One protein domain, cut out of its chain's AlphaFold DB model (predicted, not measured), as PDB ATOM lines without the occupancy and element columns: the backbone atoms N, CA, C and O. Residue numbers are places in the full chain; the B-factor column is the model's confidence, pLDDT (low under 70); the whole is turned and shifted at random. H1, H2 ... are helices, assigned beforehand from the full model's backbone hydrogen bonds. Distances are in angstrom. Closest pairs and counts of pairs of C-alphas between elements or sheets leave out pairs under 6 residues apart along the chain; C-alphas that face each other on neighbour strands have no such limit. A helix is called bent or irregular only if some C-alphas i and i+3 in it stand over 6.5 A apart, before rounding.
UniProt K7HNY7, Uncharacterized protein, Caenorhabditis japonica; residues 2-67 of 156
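What this domain is: This is residues 2 to 67 of the 156 residues of an uncharacterized protein of Caenorhabditis japonica (UniProt K7HNY7). Two long helices, H1 and then H2, lie side by side as a helical hairpin, folding back on each other through a tight turn at one end. The hairpin makes a rod spanning 51 by 19 by 11 A, and residues 2 to 7 stand free at its other end. The printed part has 66 residues, is all helix with no named strand, and is only just loose, close to extended, with a radius of gyration of the C-alphas of 15.8 A.

Where its parts are: H1 takes residues 6 to 35, from C-alpha 6 at (59.919, 22.231, -53.685), and is 42.1 A long from first to last C-alpha. It is neither bent nor irregular, but only just: C-alphas 29 and 32 are 6.5 A apart. H2 takes residues 39 to 64, is 37.5 A long, and ends with C-alpha 64 at (44.090, 25.308, -56.397).

How they stand to each other: H1 and H2 touch, their closest C-alphas being those of Phe 35 and Thr 41, 5.5 A apart. H2 touches H1 with residues 41 to 52 alone. They run opposite ways at a shallow tilt of 9 degrees, with centres 11.8 A apart. In H2 every O i to N i+4 pair is within hydrogen-bond range; in H1, 23 of 26 are.

The domain as a whole: The two C-alphas farthest apart, those of Phe 2 and Ser 38, are 51.5 A apart. The printed part has no cut, and the link from H1 to H2 is tight, with 3 residues. The mean pLDDT of the printed part is 80.2; residues 2 to 4 and 66 to 67 are under 70.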
ATOM      1  N   PHE A   2      57.316  26.646 -65.982       43.16
ATOM      2  CA  PHE A   2      56.794  26.040 -64.764       43.16
ATOM      3  C   PHE A   2      57.853  26.110 -63.652       43.16
ATOM      4  O   PHE A   2      58.859  25.405 -63.724       43.16
ATOM      5  N   LYS A   3      57.695  27.011 -62.672       57.47
ATOM      6  CA  LYS A   3      58.588  27.065 -61.505       57.47
ATOM      7  C   LYS A   3      58.056  26.096 -60.454       57.47
ATOM      8  O   LYS A   3      57.011  26.331 -59.862       57.47
ATOM      9  N   TRP A   4      58.760  24.986 -60.269       58.03
ATOM     10  CA  TRP A   4      58.499  24.063 -59.172       58.03
ATOM     11  C   TRP A   4      59.075  24.655 -57.888       58.03
ATOM     12  O   TRP A   4      60.292  24.781 -57.779       58.03
ATOM     13  N   ASP A   5      58.214  24.994 -56.932       74.38
ATOM     14  CA  ASP A   5      58.638  25.360 -55.582       74.38
ATOM     15  C   ASP A   5      58.652  24.101 -54.692       74.38
ATOM     16  O   ASP A   5      57.596  23.659 -54.225       74.38
ATOM     17  N   PRO A   6      59.827  23.485 -54.438       76.44
ATOM     18  CA  PRO A   6      59.919  22.231 -53.685       76.44
ATOM     19  C   PRO A   6      59.437  22.383 -52.238       76.44
ATOM     20  O   PRO A   6      58.862  21.456 -51.679       76.44
ATOM     21  N   CYS A   7      59.612  23.567 -51.644       80.56
ATOM     22  CA  CYS A   7      59.156  23.872 -50.289       80.56
ATOM     23  C   CYS A   7      57.626  23.750 -50.152       80.56
ATOM     24  O   CYS A   7      57.133  23.126 -49.212       80.56
ATOM     25  N   GLY A   8      56.869  24.269 -51.128       79.31
ATOM     26  CA  GLY A   8      55.407  24.165 -51.138       79.31
ATOM     27  C   GLY A   8      54.935  22.717 -51.274       79.31
ATOM     28  O   GLY A   8      54.024  22.294 -50.562       79.31
ATOM     29  N   LEU A   9      55.609  21.928 -52.117       80.25
ATOM     30  CA  LEU A   9      55.306  20.506 -52.279       80.25
ATOM     31  C   LEU A   9      55.547  19.717 -50.984       80.25
ATOM     32  O   LEU A   9      54.689  18.933 -50.583       80.25
ATOM     33  N   VAL A  10      56.674  19.950 -50.302       83.06
ATOM     34  CA  VAL A  10      56.986  19.298 -49.018       83.06
ATOM     35  C   VAL A  10      55.949  19.657 -47.953       83.06
ATOM     36  O   VAL A  10      55.473  18.768 -47.249       83.06
ATOM     37  N   CYS A  11      55.547  20.928 -47.873       81.88
ATOM     38  CA  CYS A  11      54.520  21.385 -46.935       81.88
ATOM     39  C   CYS A  11      53.186  20.653 -47.154       81.88
ATOM     40  O   CYS A  11      52.602  20.103 -46.219       81.88
ATOM     41  N   VAL A  12      52.743  20.553 -48.407       81.25
ATOM     42  CA  VAL A  12      51.512  19.840 -48.771       81.25
ATOM     43  C   VAL A  12      51.617  18.340 -48.461       81.25
ATOM     44  O   VAL A  12      50.683  17.754 -47.910       81.25
ATOM     45  N   CYS A  13      52.762  17.709 -48.744       82.56
ATOM     46  CA  CYS A  13      53.011  16.317 -48.368       82.56
ATOM     47  C   CYS A  13      52.926  16.104 -46.850       82.56
ATOM     48  O   CYS A  13      52.278  15.153 -46.411       82.56
ATOM     49  N   MET A  14      53.525  16.989 -46.046       84.19
ATOM     50  CA  MET A  14      53.450  16.911 -44.584       84.19
ATOM     51  C   MET A  14      52.011  17.007 -44.075       84.19
ATOM     52  O   MET A  14      51.619  16.215 -43.221       84.19
ATOM     53  N   ILE A  15      51.206  17.924 -44.617       87.88
ATOM     54  CA  ILE A  15      49.804  18.089 -44.206       87.88
ATOM     55  C   ILE A  15      49.004  16.806 -44.470       87.88
ATOM     56  O   ILE A  15      48.283  16.349 -43.583       87.88
ATOM     57  N   TYR A  16      49.168  16.163 -45.632       83.50
ATOM     58  CA  TYR A  16      48.478  14.894 -45.903       83.50
ATOM     59  C   TYR A  16      48.952  13.742 -45.017       83.50
ATOM     60  O   TYR A  16      48.125  12.932 -44.596       83.50
ATOM     61  N   LEU A  17      50.248  13.679 -44.699       84.75
ATOM     62  CA  LEU A  17      50.777  12.682 -43.766       84.75
ATOM     63  C   LEU A  17      50.201  12.868 -42.358       84.75
ATOM     64  O   LEU A  17      49.782  11.891 -41.740       84.75
ATOM     65  N   LEU A  18      50.122  14.109 -41.874       88.25
ATOM     66  CA  LEU A  18      49.544  14.424 -40.566       88.25
ATOM     67  C   LEU A  18      48.052  14.085 -40.504       88.25
ATOM     68  O   LEU A  18      47.597  13.520 -39.512       88.25
ATOM     69  N   ILE A  19      47.302  14.373 -41.570       86.50
ATOM     70  CA  ILE A  19      45.879  14.026 -41.661       86.50
ATOM     71  C   ILE A  19      45.683  12.503 -41.628       86.50
ATOM     72  O   ILE A  19      44.855  12.011 -40.863       86.50
ATOM     73  N   ALA A  20      46.465  11.750 -42.407       83.00
ATOM     74  CA  ALA A  20      46.396  10.289 -42.411       83.00
ATOM     75  C   ALA A  20      46.804   9.682 -41.056       83.00
ATOM     76  O   ALA A  20      46.203   8.710 -40.599       83.00
ATOM     77  N   TYR A  21      47.804  10.269 -40.394       84.88
ATOM     78  CA  TYR A  21      48.221   9.850 -39.060       84.88
ATOM     79  C   TYR A  21      47.130  10.108 -38.014       84.88
ATOM     80  O   TYR A  21      46.827   9.222 -37.217       84.88
ATOM     81  N   ALA A  22      46.495  11.283 -38.040       87.25
ATOM     82  CA  ALA A  22      45.388  11.604 -37.143       87.25
ATOM     83  C   ALA A  22      44.205  10.637 -37.321       87.25
ATOM     84  O   ALA A  22      43.635  10.186 -36.330       87.25
ATOM     85  N   ASP A  23      43.883  10.273 -38.566       84.00
ATOM     86  CA  ASP A  23      42.843   9.286 -38.882       84.00
ATOM     87  C   ASP A  23      43.154   7.911 -38.278       84.00
ATOM     88  O   ASP A  23      42.330   7.324 -37.576       84.00
ATOM     89  N   TYR A  24      44.389   7.436 -38.452       84.31
ATOM     90  CA  TYR A  24      44.842   6.181 -37.853       84.31
ATOM     91  C   TYR A  24      44.753   6.193 -36.322       84.31
ATOM     92  O   TYR A  24      44.208   5.260 -35.724       84.31
ATOM     93  N   VAL A  25      45.270   7.247 -35.683       88.56
ATOM     94  CA  VAL A  25      45.290   7.347 -34.219       88.56
ATOM     95  C   VAL A  25      43.873   7.408 -33.658       88.56
ATOM     96  O   VAL A  25      43.569   6.703 -32.698       88.56
ATOM     97  N   ILE A  26      42.979   8.188 -34.262       86.88
ATOM     98  CA  ILE A  26      41.612   8.330 -33.757       86.88
ATOM     99  C   ILE A  26      40.817   7.032 -33.925       86.88
ATOM    100  O   ILE A  26      40.121   6.632 -32.992       86.88
ATOM    101  N   LEU A  27      40.952   6.332 -35.054       81.88
ATOM    102  CA  LEU A  27      40.243   5.067 -35.273       81.88
ATOM    103  C   LEU A  27      40.734   3.955 -34.339       81.88
ATOM    104  O   LEU A  27      39.916   3.278 -33.714       81.88
ATOM    105  N   ILE A  28      42.053   3.775 -34.224       81.12
ATOM    106  CA  ILE A  28      42.634   2.649 -33.483       81.12
ATOM    107  C   ILE A  28      42.726   2.920 -31.982       81.12
ATOM    108  O   ILE A  28      42.387   2.050 -31.185       81.12
ATOM    109  N   TRP A  29      43.179   4.110 -31.590       86.38
ATOM    110  CA  TRP A  29      43.525   4.407 -30.199       86.38
ATOM    111  C   TRP A  29      42.449   5.168 -29.432       86.38
ATOM    112  O   TRP A  29      42.472   5.140 -28.206       86.38
ATOM    113  N   MET A  30      41.499   5.822 -30.107       85.75
ATOM    114  CA  MET A  30      40.348   6.432 -29.431       85.75
ATOM    115  C   MET A  30      39.063   5.635 -29.636       85.75
ATOM    116  O   MET A  30      38.452   5.217 -28.654       85.75
ATOM    117  N   LEU A  31      38.633   5.412 -30.879       83.38
ATOM    118  CA  LEU A  31      37.293   4.885 -31.158       83.38
ATOM    119  C   LEU A  31      37.112   3.430 -30.715       83.38
ATOM    120  O   LEU A  31      36.146   3.132 -30.012       83.38
ATOM    121  N   LEU A  32      38.043   2.544 -31.086       80.31
ATOM    122  CA  LEU A  32      37.993   1.126 -30.708       80.31
ATOM    123  C   LEU A  32      37.986   0.901 -29.183       80.31
ATOM    124  O   LEU A  32      37.079   0.215 -28.711       80.31
ATOM    125  N   PRO A  33      38.918   1.464 -28.386       85.94
ATOM    126  CA  PRO A  33      38.927   1.229 -26.943       85.94
ATOM    127  C   PRO A  33      37.796   1.946 -26.196       85.94
ATOM    128  O   PRO A  33      37.364   1.453 -25.159       85.94
ATOM    129  N   THR A  34      37.299   3.082 -26.697       85.44
ATOM    130  CA  THR A  34      36.264   3.861 -25.989       85.44
ATOM    131  C   THR A  34      34.862   3.295 -26.199       85.44
ATOM    132  O   THR A  34      34.068   3.261 -25.262       85.44
ATOM    133  N   PHE A  35      34.534   2.863 -27.421       81.62
ATOM    134  CA  PHE A  35      33.158   2.510 -27.793       81.62
ATOM    135  C   PHE A  35      32.979   1.043 -28.225       81.62
ATOM    136  O   PHE A  35      31.842   0.576 -28.369       81.62
ATOM    137  N   GLY A  36      34.072   0.286 -28.390       79.19
ATOM    138  CA  GLY A  36      34.040  -1.132 -28.759       79.19
ATOM    139  C   GLY A  36      33.320  -1.396 -30.088       79.19
ATOM    140  O   GLY A  36      33.310  -0.554 -30.988       79.19
ATOM    141  N   HIS A  37      32.671  -2.560 -30.206       74.62
ATOM    142  CA  HIS A  37      31.845  -2.959 -31.360       74.62
ATOM    143  C   HIS A  37      30.391  -2.460 -31.259       74.62
ATOM    144  O   HIS A  37      29.441  -3.182 -31.553       74.62
ATOM    145  N   SER A  38      30.200  -1.219 -30.815       83.62
ATOM    146  CA  SER A  38      28.871  -0.609 -30.731       83.62
ATOM    147  C   SER A  38      28.549   0.200 -31.991       83.62
ATOM    148  O   SER A  38      29.434   0.778 -32.622       83.62
ATOM    149  N   ILE A  39      27.258   0.354 -32.305       82.81
ATOM    150  CA  ILE A  39      26.769   1.243 -33.384       82.81
ATOM    151  C   ILE A  39      27.256   2.697 -33.236       82.81
ATOM    152  O   ILE A  39      27.398   3.431 -34.214       82.81
ATOM    153  N   TRP A  40      27.560   3.104 -32.002       81.06
ATOM    154  CA  TRP A  40      28.061   4.428 -31.658       81.06
ATOM    155  C   TRP A  40      29.468   4.689 -32.219       81.06
ATOM    156  O   TRP A  40      29.759   5.793 -32.682       81.06
ATOM    157  N   THR A  41      30.311   3.652 -32.281       82.56
ATOM    158  CA  THR A  41      31.637   3.700 -32.917       82.56
ATOM    159  C   THR A  41      31.513   4.026 -34.403       82.56
ATOM    160  O   THR A  41      32.252   4.859 -34.928       82.56
ATOM    161  N   VAL A  42      30.533   3.418 -35.079       80.75
ATOM    162  CA  VAL A  42      30.268   3.647 -36.506       80.75
ATOM    163  C   VAL A  42      29.775   5.075 -36.741       80.75
ATOM    164  O   VAL A  42      30.268   5.747 -37.646       80.75
ATOM    165  N   PHE A  43      28.864   5.576 -35.900       85.38
ATOM    166  CA  PHE A  43      28.364   6.950 -36.001       85.38
ATOM    167  C   PHE A  43      29.490   7.985 -35.868       85.38
ATOM    168  O   PHE A  43      29.663   8.830 -36.752       85.38
ATOM    169  N   HIS A  44      30.310   7.886 -34.817       85.38
ATOM    170  CA  HIS A  44      31.452   8.784 -34.641       85.38
ATOM    171  C   HIS A  44      32.486   8.647 -35.760       85.38
ATOM    172  O   HIS A  44      33.028   9.656 -36.213       85.38
ATOM    173  N   GLY A  45      32.714   7.428 -36.253       83.06
ATOM    174  CA  GLY A  45      33.606   7.176 -37.382       83.06
ATOM    175  C   GLY A  45      33.135   7.874 -38.659       83.06
ATOM    176  O   GLY A  45      33.949   8.481 -39.358       83.06
ATOM    177  N   ILE A  46      31.828   7.853 -38.945       83.19
ATOM    178  CA  ILE A  46      31.231   8.542 -40.100       83.19
ATOM    179  C   ILE A  46      31.366  10.062 -39.960       83.19
ATOM    180  O   ILE A  46      31.814  10.718 -40.902       83.19
ATOM    181  N   VAL A  47      31.022  10.622 -38.795       86.50
ATOM    182  CA  VAL A  47      31.116  12.074 -38.547       86.50
ATOM    183  C   VAL A  47      32.559  12.556 -38.691       86.50
ATOM    184  O   VAL A  47      32.820  13.528 -39.398       86.50
ATOM    185  N   PHE A  48      33.513  11.852 -38.081       85.06
ATOM    186  CA  PHE A  48      34.926  12.207 -38.164       85.06
ATOM    187  C   PHE A  48      35.460  12.128 -39.606       85.06
ATOM    188  O   PHE A  48      36.128  13.051 -40.074       85.06
ATOM    189  N   ASN A  49      35.078  11.097 -40.365       81.31
ATOM    190  CA  ASN A  49      35.428  10.991 -41.784       81.31
ATOM    191  C   ASN A  49      34.796  12.105 -42.641       81.31
ATOM    192  O   ASN A  49      35.430  12.615 -43.570       81.31
ATOM    193  N   ALA A  50      33.572  12.538 -42.335       82.62
ATOM    194  CA  ALA A  50      32.950  13.677 -43.010       82.62
ATOM    195  C   ALA A  50      33.719  14.989 -42.746       82.62
ATOM    196  O   ALA A  50      33.928  15.791 -43.661       82.62
ATOM    197  N   LEU A  51      34.220  15.187 -41.524       85.94
ATOM    198  CA  LEU A  51      35.069  16.335 -41.191       85.94
ATOM    199  C   LEU A  51      36.419  16.272 -41.916       85.94
ATOM    200  O   LEU A  51      36.832  17.265 -42.514       85.94
ATOM    201  N   LEU A  52      37.073  15.107 -41.945       84.50
ATOM    202  CA  LEU A  52      38.330  14.920 -42.678       84.50
ATOM    203  C   LEU A  52      38.174  15.203 -44.173       84.50
ATOM    204  O   LEU A  52      38.982  15.925 -44.758       84.50
ATOM    205  N   THR A  53      37.114  14.680 -44.792       78.06
ATOM    206  CA  THR A  53      36.843  14.941 -46.211       78.06
ATOM    207  C   THR A  53      36.609  16.426 -46.464       78.06
ATOM    208  O   THR A  53      37.212  16.969 -47.385       78.06
ATOM    209  N   THR A  54      35.836  17.112 -45.621       78.69
ATOM    210  CA  THR A  54      35.593  18.559 -45.746       78.69
ATOM    211  C   THR A  54      36.882  19.372 -45.599       78.69
ATOM    212  O   THR A  54      37.131  20.272 -46.402       78.69
ATOM    213  N   THR A  55      37.744  19.026 -44.641       85.69
ATOM    214  CA  THR A  55      39.055  19.667 -44.458       85.69
ATOM    215  C   THR A  55      39.947  19.485 -45.679       85.69
ATOM    216  O   THR A  55      40.553  20.451 -46.143       85.69
ATOM    217  N   LEU A  56      39.988  18.278 -46.250       81.06
ATOM    218  CA  LEU A  56      40.698  18.042 -47.503       81.06
ATOM    219  C   LEU A  56      40.095  18.921 -48.616       81.06
ATOM    220  O   LEU A  56      40.833  19.681 -49.239       81.06
ATOM    221  N   VAL A  57      38.767  18.920 -48.815       79.12
ATOM    222  CA  VAL A  57      38.086  19.805 -49.792       79.12
ATOM    223  C   VAL A  57      38.529  21.253 -49.654       79.12
ATOM    224  O   VAL A  57      38.925  21.866 -50.648       79.12
ATOM    225  N   ALA A  58      38.486  21.796 -48.444       80.88
ATOM    226  CA  ALA A  58      38.840  23.181 -48.187       80.88
ATOM    227  C   ALA A  58      40.325  23.457 -48.469       80.88
ATOM    228  O   ALA A  58      40.642  24.396 -49.201       80.88
ATOM    229  N   HIS A  59      41.226  22.621 -47.948       83.06
ATOM    230  CA  HIS A  59      42.668  22.813 -48.091       83.06
ATOM    231  C   HIS A  59      43.103  22.782 -49.554       83.06
ATOM    232  O   HIS A  59      43.828  23.654 -50.030       83.06
ATOM    233  N   PHE A  60      42.600  21.808 -50.299       76.00
ATOM    234  CA  PHE A  60      42.922  21.708 -51.704       76.00
ATOM    235  C   PHE A  60      42.281  22.810 -52.545       76.00
ATOM    236  O   PHE A  60      42.938  23.318 -53.447       76.00
ATOM    237  N   ARG A  61      41.030  23.208 -52.272       75.31
ATOM    238  CA  ARG A  61      40.431  24.362 -52.961       75.31
ATOM    239  C   ARG A  61      41.259  25.620 -52.738       75.31
ATOM    240  O   ARG A  61      41.473  26.351 -53.695       75.31
ATOM    241  N   ALA A  62      41.771  25.835 -51.530       79.38
ATOM    242  CA  ALA A  62      42.665  26.952 -51.242       79.38
ATOM    243  C   ALA A  62      43.987  26.862 -52.029       79.38
ATOM    244  O   ALA A  62      44.442  27.870 -52.555       79.38
ATOM    245  N   MET A  63      44.562  25.664 -52.177       72.31
ATOM    246  CA  MET A  63      45.805  25.449 -52.941       72.31
ATOM    247  C   MET A  63      45.629  25.549 -54.464       72.31
ATOM    248  O   MET A  63      46.586  25.842 -55.175       72.31
ATOM    249  N   LEU A  64      44.424  25.274 -54.969       70.38
ATOM    250  CA  LEU A  64      44.090  25.308 -56.397       70.38
ATOM    251  C   LEU A  64      43.430  26.621 -56.832       70.38
ATOM    252  O   LEU A  64      43.195  26.807 -58.022       70.38
ATOM    253  N   SER A  65      43.080  27.503 -55.894       70.56
ATOM    254  CA  SER A  65      42.480  28.788 -56.234       70.56
ATOM    255  C   SER A  65      43.573  29.696 -56.769       70.56
ATOM    256  O   SER A  65      44.459  30.107 -56.018       70.56
ATOM    257  N   ASP A  66      43.512  29.990 -58.068       66.19
ATOM    258  CA  ASP A  66      44.431  30.943 -58.673       66.19
ATOM    259  C   ASP A  66      44.322  32.282 -57.925       66.19
ATOM    260  O   ASP A  66      43.212  32.785 -57.704       66.19
ATOM    261  N   PRO A  67      45.453  32.870 -57.504       65.38
ATOM    262  CA  PRO A  67      45.434  34.179 -56.882       65.38
ATOM    263  C   PRO A  67      44.897  35.167 -57.916       65.38
ATOM    264  O   PRO A  67      45.446  35.276 -59.011       65.38
TER     265      PRO A  67